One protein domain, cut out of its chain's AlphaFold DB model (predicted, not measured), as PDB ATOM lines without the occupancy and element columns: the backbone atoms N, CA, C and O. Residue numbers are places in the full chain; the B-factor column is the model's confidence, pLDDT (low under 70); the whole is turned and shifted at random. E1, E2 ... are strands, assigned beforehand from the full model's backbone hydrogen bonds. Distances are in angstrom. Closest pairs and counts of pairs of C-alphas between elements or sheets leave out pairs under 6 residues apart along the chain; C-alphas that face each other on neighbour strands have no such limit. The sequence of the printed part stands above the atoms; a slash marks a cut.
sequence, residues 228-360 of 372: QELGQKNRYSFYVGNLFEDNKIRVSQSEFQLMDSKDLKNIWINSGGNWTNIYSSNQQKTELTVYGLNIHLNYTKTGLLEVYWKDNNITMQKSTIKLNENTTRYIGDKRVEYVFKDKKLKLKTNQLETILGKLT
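What this domain is: This is residues 228 to 360 of the 372 residues of an uncharacterized protein of archaeon SCG-AAA382B04 (UniProt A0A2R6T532). The domain is a rod of two lobes: the twisted sheet of E1 to E4 fills one end, and at the other the meanders E5 to E8 and E9 to E12 are loosely and only partly face to face. The long strand E2 runs from the first lobe into the second and pairs there with E12. The printed part has 133 residues with twelve named strands, E1 to E12 in chain order, and no named helix; the class is all strand. E5 - E6 - E7 - E8 is an antiparallel sheet, and the other eight strands form a branched antiparallel sheet. The whole is loose, with a radius of gyration of the C-alphas of 17.5 A and spans of 63 by 27 by 27 A.

How they stand to each other: In the strongly twisted branched sheet, E2, residues 248 to 258, has E1, residues 235 to 239, and E12, residues 353 to 359, on one side and E3, residues 264 to 271, on the other side. The pairing is staggered: N 236 and O 251 of E1 and E2 are 2.9 A apart, N 257 and O 358 of E2 and E12 2.8 A, and N 252 and O 268 of E2 and E3 2.9 A. E3 also pairs with the edge strand E4, residues 274 to 280, with N 276 and O 269 2.8 A apart. E12 has E2 on one side and E11, residues 344 to 349, on the other side; E11 is also the antiparallel neighbour of E10, residues 334 to 341, and E10 that of the edge strand E9, residues 326 to 331; N 347 and O 354 of E11 and E12, N 346 and O 339 of E11 and E10, and N 329 and O 336 of E9 and E10 are each 2.8 A apart. The second sheet, also strongly twisted, is a meander, each strand the antiparallel neighbour of the one before: E5, residues 284 to 290, E6, residues 293 to 299, E7, residues 305 to 311, and E8, residues 314 to 321. Its N 286 and O 295 are 2.9 A apart, N 296 and O 308 2.8 A, and N 307 and O 319 2.8 A. E1 to E4 and E9 to E12 are meanders too. Between the sheets, the closest C-alphas of E8 and E9 are Ile 321 and Thr 327, 6.6 A, and of E3 and E6 Leu 264 and Asn 298, 7.0 A.

Where its parts are: E1 begins at C-alpha 235 (21.300, 158.299, 28.955), and E12 ends at C-alpha 359 (34.358, 151.992, 29.678). E2 spans 32.5 A, E3 23.3 A and E10 22.3 A; E8, 20.2 A, bends by 52 degrees at residue 317.

The domain as a whole: The two farthest C-alphas, Leu 243 and Asp 333, are 63.3 A apart. The printed part has no cut and no long link. Mean pLDDT of the printed part is 86.8; residues 242 to 246 are under 70.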
ATOM      1  N   GLN A 228      16.372 146.095  27.563       79.31
ATOM      2  CA  GLN A 228      16.763 146.105  26.155       79.31
ATOM      3  C   GLN A 228      16.965 147.531  25.639       79.31
ATOM      4  O   GLN A 228      17.968 147.792  24.979       79.31
ATOM      5  N   GLU A 229      16.053 148.454  25.963       80.06
ATOM      6  CA  GLU A 229      16.209 149.870  25.616       80.06
ATOM      7  C   GLU A 229      17.459 150.447  26.277       80.06
ATOM      8  O   GLU A 229      18.276 151.028  25.574       80.06
ATOM      9  N   LEU A 230      17.669 150.208  27.578       84.00
ATOM     10  CA  LEU A 230      18.864 150.652  28.312       84.00
ATOM     11  C   LEU A 230      20.186 150.187  27.676       84.00
ATOM     12  O   LEU A 230      21.197 150.875  27.781       84.00
ATOM     13  N   GLY A 231      20.191 149.053  26.970       80.56
ATOM     14  CA  GLY A 231      21.348 148.591  26.198       80.56
ATOM     15  C   GLY A 231      21.637 149.394  24.921       80.56
ATOM     16  O   GLY A 231      22.727 149.277  24.373       80.56
ATOM     17  N   GLN A 232      20.688 150.197  24.431       82.81
ATOM     18  CA  GLN A 232      20.814 150.956  23.180       82.81
ATOM     19  C   GLN A 232      21.309 152.389  23.390       82.81
ATOM     20  O   GLN A 232      22.047 152.912  22.555       82.81
ATOM     21  N   LYS A 233      20.888 153.051  24.475       82.69
ATOM     22  CA  LYS A 233      21.364 154.393  24.838       82.69
ATOM     23  C   LYS A 233      21.812 154.398  26.287       82.69
ATOM     24  O   LYS A 233      21.177 153.824  27.157       82.69
ATOM     25  N   ASN A 234      22.860 155.156  26.572       84.94
ATOM     26  CA  ASN A 234      23.405 155.220  27.924       84.94
ATOM     27  C   ASN A 234      22.774 156.317  28.785       84.94
ATOM     28  O   ASN A 234      23.093 156.412  29.966       84.94
ATOM     29  N   ARG A 235      21.913 157.180  28.227       88.50
ATOM     30  CA  ARG A 235      21.300 158.299  28.955       88.50
ATOM     31  C   ARG A 235      19.846 158.499  28.565       88.50
ATOM     32  O   ARG A 235      19.521 158.533  27.382       88.50
ATOM     33  N   TYR A 236      19.012 158.720  29.574       89.94
ATOM     34  CA  TYR A 236      17.589 159.000  29.426       89.94
ATOM     35  C   TYR A 236      17.144 160.115  30.363       89.94
ATOM     36  O   TYR A 236      17.817 160.441  31.345       89.94
ATOM     37  N   SER A 237      15.997 160.718  30.066       88.00
ATOM     38  CA  SER A 237      15.337 161.672  30.950       88.00
ATOM     39  C   SER A 237      13.829 161.462  30.921       88.00
ATOM     40  O   SER A 237      13.267 161.251  29.852       88.00
ATOM     41  N   PHE A 238      13.197 161.538  32.087       85.88
ATOM     42  CA  PHE A 238      11.757 161.378  32.279       85.88
ATOM     43  C   PHE A 238      11.249 162.497  33.166       85.88
ATOM     44  O   PHE A 238      11.956 162.934  34.071       85.88
ATOM     45  N   TYR A 239      10.010 162.904  32.946       84.25
ATOM     46  CA  TYR A 239       9.281 163.731  33.893       84.25
ATOM     47  C   TYR A 239       8.396 162.815  34.734       84.25
ATOM     48  O   TYR A 239       7.704 161.949  34.199       84.25
ATOM     49  N   VAL A 240       8.459 162.964  36.055       81.38
ATOM     50  CA  VAL A 240       7.594 162.245  36.998       81.38
ATOM     51  C   VAL A 240       6.793 163.258  37.798       81.38
ATOM     52  O   VAL A 240       7.333 164.285  38.167       81.38
ATOM     53  N   GLY A 241       5.521 162.994  38.097       74.44
ATOM     54  CA  GLY A 241       4.696 163.945  38.858       74.44
ATOM     55  C   GLY A 241       3.333 164.196  38.228       74.44
ATOM     56  O   GLY A 241       2.817 163.366  37.476       74.44
ATOM     57  N   ASN A 242       2.706 165.304  38.610       67.38
ATOM     58  CA  ASN A 242       1.470 165.796  37.997       67.38
ATOM     59  C   ASN A 242       1.776 166.764  36.833       67.38
ATOM     60  O   ASN A 242       2.926 167.109  36.590       67.38
ATOM     61  N   LEU A 243       0.738 167.209  36.118       57.38
ATOM     62  CA  LEU A 243       0.858 168.126  34.970       57.38
ATOM     63  C   LEU A 243       1.512 169.483  35.301       57.38
ATOM     64  O   LEU A 243       1.835 170.227  34.384       57.38
ATOM     65  N   PHE A 244       1.673 169.814  36.583       63.78
ATOM     66  CA  PHE A 244       2.204 171.096  37.052       63.78
ATOM     67  C   PHE A 244       3.582 170.963  37.717       63.78
ATOM     68  O   PHE A 244       4.151 171.960  38.150       63.78
ATOM     69  N   GLU A 245       4.120 169.745  37.816       65.56
ATOM     70  CA  GLU A 245       5.415 169.459  38.423       65.56
ATOM     71  C   GLU A 245       6.447 169.146  37.340       65.56
ATOM     72  O   GLU A 245       6.359 168.125  36.661       65.56
ATOM     73  N   ASP A 246       7.480 169.985  37.229       69.25
ATOM     74  CA  ASP A 246       8.591 169.782  36.287       69.25
ATOM     75  C   ASP A 246       9.722 168.932  36.896       69.25
ATOM     76  O   ASP A 246      10.912 169.260  36.894       69.25
ATOM     77  N   ASN A 247       9.334 167.819  37.511       80.31
ATOM     78  CA  ASN A 247      10.245 166.942  38.234       80.31
ATOM     79  C   ASN A 247      10.960 166.010  37.245       80.31
ATOM     80  O   ASN A 247      10.507 164.909  36.923       80.31
ATOM     81  N   LYS A 248      12.100 166.483  36.736       85.75
ATOM     82  CA  LYS A 248      12.931 165.753  35.775       85.75
ATOM     83  C   LYS A 248      13.869 164.768  36.464       85.75
ATOM     84  O   LYS A 248      14.754 165.149  37.230       85.75
ATOM     85  N   ILE A 249      13.749 163.506  36.088       90.06
ATOM     86  CA  ILE A 249      14.659 162.428  36.454       90.06
ATOM     87  C   ILE A 249      15.554 162.119  35.274       90.06
ATOM     88  O   ILE A 249      15.080 161.960  34.152       90.06
ATOM     89  N   ARG A 250      16.857 161.996  35.520       91.81
ATOM     90  CA  ARG A 250      17.808 161.540  34.499       91.81
ATOM     91  C   ARG A 250      18.327 160.173  34.876       91.81
ATOM     92  O   ARG A 250      18.579 159.902  36.040       91.81
ATOM     93  N   VAL A 251      18.517 159.319  33.891       92.06
ATOM     94  CA  VAL A 251      19.068 157.982  34.088       92.06
ATOM     95  C   VAL A 251      20.326 157.895  33.256       92.06
ATOM     96  O   VAL A 251      20.340 158.360  32.118       92.06
ATOM     97  N   SER A 252      21.384 157.333  33.825       91.44
ATOM     98  CA  SER A 252      22.613 157.052  33.098       91.44
ATOM     99  C   SER A 252      23.027 155.618  33.355       91.44
ATOM    100  O   SER A 252      23.174 155.206  34.501       91.44
ATOM    101  N   GLN A 253      23.265 154.882  32.285       91.62
ATOM    102  CA  GLN A 253      23.977 153.622  32.323       91.62
ATOM    103  C   GLN A 253      25.461 153.890  32.079       91.62
ATOM    104  O   GLN A 253      25.828 154.709  31.238       91.62
ATOM    105  N   SER A 254      26.314 153.208  32.832       88.50
ATOM    106  CA  SER A 254      27.737 153.103  32.528       88.50
ATOM    107  C   SER A 254      28.094 151.629  32.455       88.50
ATOM    108  O   SER A 254      27.830 150.881  33.399       88.50
ATOM    109  N   GLU A 255      28.693 151.225  31.345       90.62
ATOM    110  CA  GLU A 255      29.068 149.844  31.081       90.62
ATOM    111  C   GLU A 255      30.580 149.748  30.888       90.62
ATOM    112  O   GLU A 255      31.205 150.574  30.217       90.62
ATOM    113  N   PHE A 256      31.176 148.753  31.534       88.56
ATOM    114  CA  PHE A 256      32.579 148.416  31.394       88.56
ATOM    115  C   PHE A 256      32.672 147.078  30.675       88.56
ATOM    116  O   PHE A 256      32.401 146.027  31.258       88.56
ATOM    117  N   GLN A 257      33.029 147.164  29.398       90.19
ATOM    118  CA  GLN A 257      33.174 146.028  28.508       90.19
ATOM    119  C   GLN A 257      34.442 145.271  28.859       90.19
ATOM    120  O   GLN A 257      35.543 145.825  28.748       90.19
ATOM    121  N   LEU A 258      34.281 144.034  29.310       88.31
ATOM    122  CA  LEU A 258      35.403 143.144  29.581       88.31
ATOM    123  C   LEU A 258      35.828 142.479  28.277       88.31
ATOM    124  O   LEU A 258      34.996 142.225  27.415       88.31
ATOM    125  N   MET A 259      37.127 142.223  28.110       85.31
ATOM    126  CA  MET A 259      37.600 141.585  26.874       85.31
ATOM    127  C   MET A 259      37.092 140.144  26.741       85.31
ATOM    128  O   MET A 259      36.662 139.754  25.662       85.31
ATOM    129  N   ASP A 260      37.068 139.408  27.855       82.69
ATOM    130  CA  ASP A 260      36.889 137.950  27.852       82.69
ATOM    131  C   ASP A 260      35.739 137.501  28.778       82.69
ATOM    132  O   ASP A 260      35.730 136.393  29.303       82.69
ATOM    133  N   SER A 261      34.806 138.394  29.118       86.19
ATOM    134  CA  SER A 261      33.798 138.140  30.159       86.19
ATOM    135  C   SER A 261      32.544 138.989  29.950       86.19
ATOM    136  O   SER A 261      32.522 139.881  29.107       86.19
ATOM    137  N   LYS A 262      31.484 138.717  30.721       85.81
ATOM    138  CA  LYS A 262      30.248 139.509  30.682       85.81
ATOM    139  C   LYS A 262      30.530 140.934  31.159       85.81
ATOM    140  O   LYS A 262      31.172 141.139  32.187       85.81
ATOM    141  N   ASP A 263      29.981 141.907  30.446       89.44
ATOM    142  CA  ASP A 263      30.148 143.320  30.767       89.44
ATOM    143  C   ASP A 263      29.629 143.669  32.167       89.44
ATOM    144  O   ASP A 263      28.582 143.189  32.623       89.44
ATOM    145  N   LEU A 264      30.356 144.558  32.841       89.44
ATOM    146  CA  LEU A 264      29.925 145.138  34.106       89.44
ATOM    147  C   LEU A 264      29.030 146.343  33.835       89.44
ATOM    148  O   LEU A 264      29.389 147.234  33.066       89.44
ATOM    149  N   LYS A 265      27.896 146.427  34.527       90.06
ATOM    150  CA  LYS A 265      26.885 147.471  34.331       90.06
ATOM    151  C   LYS A 265      26.585 148.195  35.629       90.06
ATOM    152  O   LYS A 265      26.375 147.565  36.658       90.06
ATOM    153  N   ASN A 266      26.472 149.513  35.541       90.50
ATOM    154  CA  ASN A 266      25.952 150.363  36.600       90.50
ATOM    155  C   ASN A 266      24.815 151.218  36.068       90.50
ATOM    156  O   ASN A 266      24.946 151.817  34.999       90.50
ATOM    157  N   ILE A 267      23.752 151.337  36.858       91.69
ATOM    158  CA  ILE A 267      22.646 152.248  36.578       91.69
ATOM    159  C   ILE A 267      22.622 153.337  37.640       91.69
ATOM    160  O   ILE A 267      22.616 153.078  38.846       91.69
ATOM    161  N   TRP A 268      22.588 154.570  37.161       92.19
ATOM    162  CA  TRP A 268      22.554 155.783  37.953       92.19
ATOM    163  C   TRP A 268      21.260 156.527  37.703       92.19
ATOM    164  O   TRP A 268      20.810 156.631  36.562       92.19
ATOM    165  N   ILE A 269      20.715 157.113  38.759       92.81
ATOM    166  CA  ILE A 269      19.567 158.006  38.681       92.81
ATOM    167  C   ILE A 269      19.954 159.376  39.230       92.81
ATOM    168  O   ILE A 269      20.527 159.469  40.311       92.81
ATOM    169  N   ASN A 270      19.683 160.435  38.475       91.19
ATOM    170  CA  ASN A 270      19.710 161.803  38.958       91.19
ATOM    171  C   ASN A 270      18.298 162.184  39.355       91.19
ATOM    172  O   ASN A 270      17.411 162.210  38.497       91.19
ATOM    173  N   SER A 271      18.116 162.507  40.624       86.94
ATOM    174  CA  SER A 271      16.868 163.086  41.091       86.94
ATOM    175  C   SER A 271      17.171 164.235  42.039       86.94
ATOM    176  O   SER A 271      17.931 164.076  42.996       86.94
ATOM    177  N   GLY A 272      16.631 165.414  41.736       83.75
ATOM    178  CA  GLY A 272      16.926 166.635  42.491       83.75
ATOM    179  C   GLY A 272      18.389 167.085  42.383       83.75
ATOM    180  O   GLY A 272      18.937 167.621  43.340       83.75
ATOM    181  N   GLY A 273      19.050 166.820  41.252       84.88
ATOM    182  CA  GLY A 273      20.431 167.238  40.984       84.88
ATOM    183  C   GLY A 273      21.506 166.246  41.434       84.88
ATOM    184  O   GLY A 273      22.621 166.297  40.913       84.88
ATOM    185  N   ASN A 274      21.178 165.282  42.297       86.00
ATOM    186  CA  ASN A 274      22.133 164.305  42.822       86.00
ATOM    187  C   ASN A 274      22.043 162.967  42.089       86.00
ATOM    188  O   ASN A 274      20.960 162.404  41.948       86.00
ATOM    189  N   TRP A 275      23.193 162.453  41.648       89.44
ATOM    190  CA  TRP A 275      23.305 161.124  41.050       89.44
ATOM    191  C   TRP A 275      23.503 160.054  42.125       89.44
ATOM    192  O   TRP A 275      24.445 160.131  42.910       89.44
ATOM    193  N   THR A 276      22.670 159.019  42.092       90.12
ATOM    194  CA  THR A 276      22.740 157.870  43.000       90.12
ATOM    195  C   THR A 276      22.820 156.582  42.190       90.12
ATOM    196  O   THR A 276      22.075 156.407  41.224       90.12
ATOM    197  N   ASN A 277      23.726 155.673  42.560       90.25
ATOM    198  CA  ASN A 277      23.772 154.338  41.967       90.25
ATOM    199  C   ASN A 277      22.604 153.511  42.517       90.25
ATOM    200  O   ASN A 277      22.479 153.351  43.730       90.25
ATOM    201  N   ILE A 278      21.751 153.009  41.630       91.19
ATOM    202  CA  ILE A 278      20.609 152.150  41.988       91.19
ATOM    203  C   ILE A 278      20.858 150.688  41.648       91.19
ATOM    204  O   ILE A 278      20.131 149.812  42.103       91.19
ATOM    205  N   TYR A 279      21.882 150.408  40.846       90.81
ATOM    206  CA  TYR A 279      22.264 149.054  40.501       90.81
ATOM    207  C   TYR A 279      23.727 148.995  40.083       90.81
ATOM    208  O   TYR A 279      24.222 149.867  39.363       90.81
ATOM    209  N   SER A 280      24.378 147.924  40.525       88.88
ATOM    210  CA  SER A 280      25.711 147.511  40.116       88.88
ATOM    211  C   SER A 280      25.665 146.017  39.821       88.88
ATOM    212  O   SER A 280      25.179 145.242  40.648       88.88
ATOM    213  N   SER A 281      26.150 145.614  38.651       86.19
ATOM    214  CA  SER A 281      26.277 144.207  38.280       86.19
ATOM    215  C   SER A 281      27.180 143.476  39.263       86.19
ATOM    216  O   SER A 281      28.156 144.045  39.753       86.19
ATOM    217  N   ASN A 282      26.901 142.196  39.490       83.69
ATOM    218  CA  ASN A 282      27.734 141.355  40.343       83.69
ATOM    219  C   ASN A 282      29.177 141.251  39.829       83.69
ATOM    220  O   ASN A 282      29.433 141.379  38.629       83.69
ATOM    221  N   GLN A 283      30.089 140.923  40.749       84.62
ATOM    222  CA  GLN A 283      31.494 140.641  40.466       84.62
ATOM    223  C   GLN A 283      31.647 139.675  39.280       84.62
ATOM    224  O   GLN A 283      31.094 138.577  39.295       84.62
ATOM    225  N   GLN A 284      32.454 140.065  38.296       88.56
ATOM    226  CA  GLN A 284      32.781 139.252  37.127       88.56
ATOM    227  C   GLN A 284      34.210 138.725  37.230       88.56
ATOM    228  O   GLN A 284      35.132 139.435  37.638       88.56
ATOM    229  N   LYS A 285      34.389 137.447  36.891       88.19
ATOM    230  CA  LYS A 285      35.707 136.828  36.734       88.19
ATOM    231  C   LYS A 285      36.225 137.148  35.330       88.19
ATOM    232  O   LYS A 285      35.471 137.014  34.370       88.19
ATOM    233  N   THR A 286      37.480 137.573  35.225       86.06
ATOM    234  CA  THR A 286      38.184 137.665  33.937       86.06
ATOM    235  C   THR A 286      38.877 136.334  33.652       86.06
ATOM    236  O   THR A 286      39.228 135.617  34.593       86.06
ATOM    237  N   GLU A 287      39.096 135.992  32.385       85.88
ATOM    238  CA  GLU A 287      39.861 134.786  32.025       85.88
ATOM    239  C   GLU A 287      41.363 134.935  32.316       85.88
ATOM    240  O   GLU A 287      42.106 133.953  32.367       85.88
ATOM    241  N   LEU A 288      41.820 136.162  32.581       86.31
ATOM    242  CA  LEU A 288      43.220 136.460  32.810       86.31
ATOM    243  C   LEU A 288      43.710 135.942  34.170       86.31
ATOM    244  O   LEU A 288      43.202 136.308  35.238       86.31
ATOM    245  N   THR A 289      44.782 135.153  34.111       87.25
ATOM    246  CA  THR A 289      45.550 134.706  35.275       87.25
ATOM    247  C   THR A 289      46.937 135.332  35.242       87.25
ATOM    248  O   THR A 289      47.669 135.182  34.266       87.25
ATOM    249  N   VAL A 290      47.317 136.033  36.310       87.56
ATOM    250  CA  VAL A 290      48.641 136.658  36.440       87.56
ATOM    251  C   VAL A 290      49.243 136.241  37.774       87.56
ATOM    252  O   VAL A 290      48.577 136.301  38.803       87.56
ATOM    253  N   TYR A 291      50.487 135.759  37.753       88.56
ATOM    254  CA  TYR A 291      51.147 135.146  38.916       88.56
ATOM    255  C   TYR A 291      50.340 133.999  39.562       88.56
ATOM    256  O   TYR A 291      50.355 133.837  40.777       88.56
ATOM    257  N   GLY A 292      49.598 133.226  38.758       88.38
ATOM    258  CA  GLY A 292      48.737 132.138  39.248       88.38
ATOM    259  C   GLY A 292      47.423 132.595  39.897       88.38
ATOM    260  O   GLY A 292      46.643 131.762  40.341       88.38
ATOM    261  N   LEU A 293      47.149 133.900  39.929       88.69
ATOM    262  CA  LEU A 293      45.955 134.473  40.543       88.69
ATOM    263  C   LEU A 293      44.948 134.912  39.482       88.69
ATOM    264  O   LEU A 293      45.309 135.548  38.488       88.69
ATOM    265  N   ASN A 294      43.670 134.630  39.729       90.19
ATOM    266  CA  ASN A 294      42.580 135.077  38.871       90.19
ATOM    267  C   ASN A 294      42.228 136.529  39.188       90.19
ATOM    268  O   ASN A 294      42.081 136.905  40.357       90.19
ATOM    269  N   ILE A 295      42.013 137.326  38.147       89.62
ATOM    270  CA  ILE A 295      41.564 138.706  38.300       89.62
ATOM    271  C   ILE A 295      40.043 138.758  38.185       89.62
ATOM    272  O   ILE A 295      39.438 138.188  37.276       89.62
ATOM    273  N   HIS A 296      39.416 139.472  39.110       91.00
ATOM    274  CA  HIS A 296      37.995 139.769  39.067       91.00
ATOM    275  C   HIS A 296      37.761 141.270  39.130       91.00
ATOM    276  O   HIS A 296      38.512 142.002  39.773       91.00
ATOM    277  N   LEU A 297      36.669 141.703  38.517       90.44
ATOM    278  CA  LEU A 297      36.262 143.096  38.468       90.44
ATOM    279  C   LEU A 297      34.850 143.242  39.029       90.44
ATOM    280  O   LEU A 297      34.006 142.363  38.864       90.44
ATOM    281  N   ASN A 298      34.600 144.342  39.725       90.19
ATOM    282  CA  ASN A 298      33.285 144.675  40.261       90.19
ATOM    283  C   ASN A 298      33.099 146.188  40.285       90.19
ATOM    284  O   ASN A 298      34.079 146.929  40.315       90.19
ATOM    285  N   TYR A 299      31.858 146.645  40.376       86.06
ATOM    286  CA  TYR A 299      31.575 148.016  40.770       86.06
ATOM    287  C   TYR A 299      31.286 148.119  42.271       86.06
ATOM    288  O   TYR A 299      30.631 147.261  42.865       86.06
ATOM    289  N   THR A 300      31.764 149.190  42.904       82.81
ATOM    290  CA  THR A 300      31.313 149.572  44.245       82.81
ATOM    291  C   THR A 300      29.890 150.112  44.195       82.81
ATOM    292  O   THR A 300      29.418 150.574  43.160       82.81
ATOM    293  N   LYS A 301      29.252 150.221  45.365       75.19
ATOM    294  CA  LYS A 301      28.014 151.007  45.524       75.19
ATOM    295  C   LYS A 301      28.184 152.484  45.145       75.19
ATOM    296  O   LYS A 301      27.218 153.149  44.805       75.19
ATOM    297  N   THR A 302      29.411 153.003  45.214       78.44
ATOM    298  CA  THR A 302      29.768 154.354  44.752       78.44
ATOM    299  C   THR A 302      30.141 154.388  43.267       78.44
ATOM    300  O   THR A 302      30.605 155.414  42.784       78.44
ATOM    301  N   GLY A 303      29.973 153.267  42.558       75.06
ATOM    302  CA  GLY A 303      30.229 153.079  41.135       75.06
ATOM    303  C   GLY A 303      31.685 153.194  40.690       75.06
ATOM    304  O   GLY A 303      31.950 153.386  39.504       75.06
ATOM    305  N   LEU A 304      32.624 153.067  41.626       82.88
ATOM    306  CA  LEU A 304      34.046 152.911  41.345       82.88
ATOM    307  C   LEU A 304      34.333 151.474  40.918       82.88
ATOM    308  O   LEU A 304      33.709 150.542  41.417       82.88
ATOM    309  N   LEU A 305      35.292 151.286  40.017       85.62
ATOM    310  CA  LEU A 305      35.721 149.953  39.611       85.62
ATOM    311  C   LEU A 305      36.668 149.379  40.673       85.62
ATOM    312  O   LEU A 305      37.617 150.039  41.091       85.62
ATOM    313  N   GLU A 306      36.426 148.152  41.110       89.19
ATOM    314  CA  GLU A 306      37.285 147.404  42.023       89.19
ATOM    315  C   GLU A 306      37.884 146.201  41.315       89.19
ATOM    316  O   GLU A 306      37.188 145.460  40.623       89.19
ATOM    317  N   VAL A 307      39.182 146.000  41.532       89.50
ATOM    318  CA  VAL A 307      39.922 144.832  41.068       89.50
ATOM    319  C   VAL A 307      40.226 143.942  42.264       89.50
ATOM    320  O   VAL A 307      40.727 144.416  43.289       89.50
ATOM    321  N   TYR A 308      39.946 142.651  42.122       90.31
ATOM    322  CA  TYR A 308      40.256 141.628  43.111       90.31
ATOM    323  C   TYR A 308      41.194 140.600  42.509       90.31
ATOM    324  O   TYR A 308      40.998 140.160  41.378       90.31
ATOM    325  N   TRP A 309      42.148 140.167  43.318       89.88
ATOM    326  CA  TRP A 309      43.010 139.033  43.023       89.88
ATOM    327  C   TRP A 309      42.566 137.867  43.874       89.88
ATOM    328  O   TRP A 309      42.484 138.006  45.098       89.88
ATOM    329  N   LYS A 310      42.250 136.744  43.232       89.25
ATOM    330  CA  LYS A 310      41.776 135.550  43.922       89.25
ATOM    331  C   LYS A 310      42.632 134.332  43.606       89.25
ATOM    332  O   LYS A 310      42.854 134.019  42.437       89.25
ATOM    333  N   ASP A 311      43.022 133.627  44.659       90.25
ATOM    334  CA  ASP A 311      43.524 132.255  44.598       90.25
ATOM    335  C   ASP A 311      42.420 131.327  45.107       90.25
ATOM    336  O   ASP A 311      41.930 131.530  46.215       90.25
ATOM    337  N   ASN A 312      41.960 130.368  44.302       85.56
ATOM    338  CA  ASN A 312      40.903 129.422  44.696       85.56
ATOM    339  C   ASN A 312      39.694 130.076  45.408       85.56
ATOM    340  O   ASN A 312      39.186 129.575  46.408       85.56
ATOM    341  N   ASN A 313      39.227 131.219  44.886       80.62
ATOM    342  CA  ASN A 313      38.159 132.080  45.428       80.62
ATOM    343  C   ASN A 313      38.472 132.880  46.708       80.62
ATOM    344  O   ASN A 313      37.656 133.720  47.102       80.62
ATOM    345  N   ILE A 314      39.647 132.712  47.311       80.06
ATOM    346  CA  ILE A 314      40.118 133.510  48.447       80.06
ATOM    347  C   ILE A 314      40.624 134.855  47.926       80.06
ATOM    348  O   ILE A 314      41.481 134.911  47.048       80.06
ATOM    349  N   THR A 315      40.082 135.958  48.448       85.31
ATOM    350  CA  THR A 315      40.512 137.307  48.046       85.31
ATOM    351  C   THR A 315      41.850 137.635  48.692       85.31
ATOM    352  O   THR A 315      41.910 137.867  49.894       85.31
ATOM    353  N   MET A 316      42.899 137.705  47.878       85.06
ATOM    354  CA  MET A 316      44.261 138.013  48.317       85.06
ATOM    355  C   MET A 316      44.507 139.520  48.384       85.06
ATOM    356  O   MET A 316      45.168 140.016  49.292       85.06
ATOM    357  N   GLN A 317      43.957 140.267  47.424       88.00
ATOM    358  CA  GLN A 317      44.070 141.721  47.387       88.00
ATOM    359  C   GLN A 317      42.844 142.355  46.739       88.00
ATOM    360  O   GLN A 317      42.248 141.798  45.814       88.00
ATOM    361  N   LYS A 318      42.507 143.557  47.210       88.81
ATOM    362  CA  LYS A 318      41.435 144.404  46.697       88.81
ATOM    363  C   LYS A 318      41.978 145.797  46.396       88.81
ATOM    364  O   LYS A 318      42.683 146.371  47.222       88.81
ATOM    365  N   SER A 319      41.647 146.347  45.231       86.88
ATOM    366  CA  SER A 319      42.043 147.705  44.848       86.88
ATOM    367  C   SER A 319      40.918 148.448  44.153       86.88
ATOM    368  O   SER A 319      40.412 148.001  43.130       86.88
ATOM    369  N   THR A 320      40.561 149.613  44.686       88.06
ATOM    370  CA  THR A 320      39.655 150.552  44.024       88.06
ATOM    371  C   THR A 320      40.437 151.369  43.001       88.06
ATOM    372  O   THR A 320      41.467 151.966  43.322       88.06
ATOM    373  N   ILE A 321      39.955 151.383  41.764       84.81
ATOM    374  CA  ILE A 321      40.552 152.113  40.655       84.81
ATOM    375  C   ILE A 321      39.820 153.437  40.505       84.81
ATOM    376  O   ILE A 321      38.618 153.483  40.234       84.81
ATOM    377  N   LYS A 322      40.563 154.525  40.685       81.12
ATOM    378  CA  LYS A 322      40.079 155.867  40.391       81.12
ATOM    379  C   LYS A 322      40.283 156.144  38.904       81.12
ATOM    380  O   LYS A 322      41.317 155.799  38.333       81.12
ATOM    381  N   LEU A 323      39.277 156.727  38.260       76.25
ATOM    382  CA  LEU A 323      39.365 157.071  36.840       76.25
ATOM    383  C   LEU A 323      40.464 158.124  36.637       76.25
ATOM    384  O   LEU A 323      40.515 159.100  37.380       76.25
ATOM    385  N   ASN A 324      41.290 157.948  35.603       77.75
ATOM    386  CA  ASN A 324      42.404 158.838  35.241       77.75
ATOM    387  C   ASN A 324      43.546 158.923  36.271       77.75
ATOM    388  O   ASN A 324      44.390 159.810  36.163       77.75
ATOM    389  N   GLU A 325      43.602 158.006  37.235       83.00
ATOM    390  CA  GLU A 325      44.739 157.858  38.141       83.00
ATOM    391  C   GLU A 325      45.438 156.518  37.889       83.00
ATOM    392  O   GLU A 325      44.798 155.505  37.582       83.00
ATOM    393  N   ASN A 326      46.763 156.507  38.037       87.44
ATOM    394  CA  ASN A 326      47.523 155.266  38.059       87.44
ATOM    395  C   ASN A 326      47.503 154.707  39.479       87.44
ATOM    396  O   ASN A 326      47.932 155.365  40.428       87.44
ATOM    397  N   THR A 327      47.068 153.461  39.623       88.75
ATOM    398  CA  THR A 327      47.075 152.765  40.907       88.75
ATOM    399  C   THR A 327      48.162 151.702  40.880       88.75
ATOM    400  O   THR A 327      47.989 150.651  40.269       88.75
ATOM    401  N   THR A 328      49.285 151.954  41.557       89.81
ATOM    402  CA  THR A 328      50.325 150.932  41.776       89.81
ATOM    403  C   THR A 328      50.053 150.162  43.067       89.81
ATOM    404  O   THR A 328      49.676 150.740  44.092       89.81
ATOM    405  N   ARG A 329      50.226 148.843  43.014       90.50
ATOM    406  CA  ARG A 329      50.039 147.895  44.112       90.50
ATOM    407  C   ARG A 329      51.112 146.817  44.074       90.50
ATOM    408  O   ARG A 329      51.762 146.605  43.052       90.50
ATOM    409  N   TYR A 330      51.271 146.139  45.203       86.31
ATOM    410  CA  TYR A 330      52.152 144.989  45.335       86.31
ATOM    411  C   TYR A 330      51.337 143.772  45.762       86.31
ATOM    412  O   TYR A 330      50.514 143.877  46.674       86.31
ATOM    413  N   ILE A 331      51.551 142.648  45.081       85.69
ATOM    414  CA  ILE A 331      51.011 141.332  45.430       85.69
ATOM    415  C   ILE A 331      52.204 140.483  45.845       85.69
ATOM    416  O   ILE A 331      52.996 140.071  44.997       85.69
ATOM    417  N   GLY A 332      52.377 140.290  47.152       87.06
ATOM    418  CA  GLY A 332      53.653 139.807  47.680       87.06
ATOM    419  C   GLY A 332      54.782 140.777  47.314       87.06
ATOM    420  O   GLY A 332      54.698 141.965  47.616       87.06
ATOM    421  N   ASP A 333      55.807 140.281  46.623       88.31
ATOM    422  CA  ASP A 333      56.945 141.057  46.111       88.31
ATOM    423  C   ASP A 333      56.724 141.613  44.690       88.31
ATOM    424  O   ASP A 333      57.561 142.350  44.160       88.31
ATOM    425  N   LYS A 334      55.609 141.267  44.035       89.88
ATOM    426  CA  LYS A 334      55.369 141.612  42.630       89.88
ATOM    427  C   LYS A 334      54.656 142.945  42.493       89.88
ATOM    428  O   LYS A 334      53.573 143.144  43.039       89.88
ATOM    429  N   ARG A 335      55.230 143.844  41.690       92.19
ATOM    430  CA  ARG A 335      54.611 145.123  41.331       92.19
ATOM    431  C   ARG A 335      53.529 144.920  40.271       92.19
ATOM    432  O   ARG A 335      53.759 144.279  39.243       92.19
ATOM    433  N   VAL A 336      52.377 145.526  40.516       92.88
ATOM    434  CA  VAL A 336      51.241 145.595  39.602       92.88
ATOM    435  C   VAL A 336      50.784 147.042  39.494       92.88
ATOM    436  O   VAL A 336      50.581 147.715  40.501       92.88
ATOM    437  N   GLU A 337      50.602 147.530  38.278       93.81
ATOM    438  CA  GLU A 337      50.101 148.871  38.013       93.81
ATOM    439  C   GLU A 337      48.818 148.808  37.183       93.81
ATOM    440  O   GLU A 337      48.748 148.156  36.141       93.81
ATOM    441  N   TYR A 338      47.799 149.517  37.653       92.38
ATOM    442  CA  TYR A 338      46.571 149.765  36.919       92.38
ATOM    443  C   TYR A 338      46.604 151.163  36.342       92.38
ATOM    444  O   TYR A 338      46.745 152.136  37.081       92.38
ATOM    445  N   VAL A 339      46.421 151.261  35.032       91.94
ATOM    446  CA  VAL A 339      46.385 152.537  34.323       91.94
ATOM    447  C   VAL A 339      45.016 152.674  33.682       91.94
ATOM    448  O   VAL A 339      44.716 151.974  32.714       91.94
ATOM    449  N   PHE A 340      44.179 153.568  34.211       88.44
ATOM    450  CA  PHE A 340      42.927 153.930  33.554       88.44
ATOM    451  C   PHE A 340      43.152 155.164  32.678       88.44
ATOM    452  O   PHE A 340      43.198 156.283  33.181       88.44
ATOM    453  N   LYS A 341      43.296 154.967  31.365       88.12
ATOM    454  CA  LYS A 341      43.534 156.050  30.400       88.12
ATOM    455  C   LYS A 341      42.721 155.818  29.131       88.12
ATOM    456  O   LYS A 341      42.554 154.680  28.704       88.12
ATOM    457  N   ASP A 342      42.192 156.890  28.544       88.38
ATOM    458  CA  ASP A 342      41.411 156.845  27.298       88.38
ATOM    459  C   ASP A 342      40.231 155.860  27.374       88.38
ATOM    460  O   ASP A 342      39.961 155.090  26.450       88.38
ATOM    461  N   LYS A 343      39.548 155.855  28.530       88.44
ATOM    462  CA  LYS A 343      38.458 154.929  28.886       88.44
ATOM    463  C   LYS A 343      38.854 153.444  28.922       88.44
ATOM    464  O   LYS A 343      37.973 152.595  28.991       88.44
ATOM    465  N   LYS A 344      40.139 153.094  28.885       91.38
ATOM    466  CA  LYS A 344      40.624 151.709  28.971       91.38
ATOM    467  C   LYS A 344      41.297 151.479  30.315       91.38
ATOM    468  O   LYS A 344      42.129 152.286  30.724       91.38
ATOM    469  N   LEU A 345      40.982 150.362  30.966       92.50
ATOM    470  CA  LEU A 345      41.770 149.883  32.097       92.50
ATOM    471  C   LEU A 345      42.866 148.969  31.569       92.50
ATOM    472  O   LEU A 345      42.579 147.899  31.030       92.50
ATOM    473  N   LYS A 346      44.115 149.379  31.745       94.25
ATOM    474  CA  LYS A 346      45.279 148.543  31.477       94.25
ATOM    475  C   LYS A 346      45.822 147.969  32.774       94.25
ATOM    476  O   LYS A 346      45.893 148.671  33.782       94.25
ATOM    477  N   LEU A 347      46.235 146.714  32.709       94.56
ATOM    478  CA  LEU A 347      47.051 146.048  33.707       94.56
ATOM    479  C   LEU A 347      48.485 145.997  33.189       94.56
ATOM    480  O   LEU A 347      48.723 145.489  32.094       94.56
ATOM    481  N   LYS A 348      49.425 146.502  33.983       95.31
ATOM    482  CA  LYS A 348      50.860 146.422  33.723       95.31
ATOM    483  C   LYS A 348      51.543 145.679  34.859       95.31
ATOM    484  O   LYS A 348      51.381 146.017  36.031       95.31
ATOM    485  N   THR A 349      52.332 144.683  34.507       93.25
ATOM    486  CA  THR A 349      53.239 143.974  35.403       93.25
ATOM    487  C   THR A 349      54.632 143.932  34.779       93.25
ATOM    488  O   THR A 349      54.844 144.447  33.684       93.25
ATOM    489  N   ASN A 350      55.603 143.323  35.460       90.75
ATOM    490  CA  ASN A 350      56.921 143.090  34.864       90.75
ATOM    491  C   ASN A 350      56.899 142.028  33.741       90.75
ATOM    492  O   ASN A 350      57.865 141.940  32.991       90.75
ATOM    493  N   GLN A 351      55.834 141.225  33.641       89.25
ATOM    494  CA  GLN A 351      55.700 140.125  32.679       89.25
ATOM    495  C   GLN A 351      54.670 140.400  31.578       89.25
ATOM    496  O   GLN A 351      54.721 139.765  30.530       89.25
ATOM    497  N   LEU A 352      53.714 141.302  31.815       91.75
ATOM    498  CA  LEU A 352      52.552 141.472  30.950       91.75
ATOM    499  C   LEU A 352      52.055 142.920  30.958       91.75
ATOM    500  O   LEU A 352      51.886 143.525  32.014       91.75
ATOM    501  N   GLU A 353      51.721 143.439  29.779       95.00
ATOM    502  CA  GLU A 353      50.853 144.606  29.626       95.00
ATOM    503  C   GLU A 353      49.629 144.195  28.806       95.00
ATOM    504  O   GLU A 353      49.760 143.770  27.662       95.00
ATOM    505  N   THR A 354      48.438 144.316  29.390       94.44
ATOM    506  CA  THR A 354      47.184 143.977  28.708       94.44
ATOM    507  C   THR A 354      46.053 144.926  29.090       94.44
ATOM    508  O   THR A 354      46.117 145.643  30.091       94.44
ATOM    509  N   ILE A 355      45.008 144.962  28.271       93.19
ATOM    510  CA  ILE A 355      43.781 145.713  28.536       93.19
ATOM    511  C   ILE A 355      42.811 144.760  29.238       93.19
ATOM    512  O   ILE A 355      42.544 143.676  28.745       93.19
ATOM    513  N   LEU A 356      42.281 145.157  30.395       90.75
ATOM    514  CA  LEU A 356      41.263 144.373  31.106       90.75
ATOM    515  C   LEU A 356      39.848 144.677  30.607       90.75
ATOM    516  O   LEU A 356      38.947 143.851  30.716       90.75
ATOM    517  N   GLY A 357      39.645 145.883  30.083       90.75
ATOM    518  CA  GLY A 357      38.365 146.296  29.536       90.75
ATOM    519  C   GLY A 357      38.307 147.775  29.192       90.75
ATOM    520  O   GLY A 357      39.274 148.532  29.375       90.75
ATOM    521  N   LYS A 358      37.151 148.190  28.680       92.00
ATOM    522  CA  LYS A 358      36.881 149.550  28.219       92.00
ATOM    523  C   LYS A 358      35.551 150.052  28.768       92.00
ATOM    524  O   LYS A 358      34.526 149.397  28.657       92.00
ATOM    525  N   LEU A 359      35.558 151.268  29.292       88.56
ATOM    526  CA  LEU A 359      34.358 151.992  29.678       88.56
ATOM    527  C   LEU A 359      33.691 152.570  28.419       88.56
ATOM    528  O   LEU A 359      34.307 153.355  27.693       88.56
ATOM    529  N   THR A 360      32.451 152.183  28.137       83.81
ATOM    530  CA  THR A 360      31.700 152.705  26.981       83.81
ATOM    531  C   THR A 360      31.251 154.136  27.254       83.81
ATOM    532  O   THR A 360      31.533 155.045  26.465       83.81
TER     533      THR A 360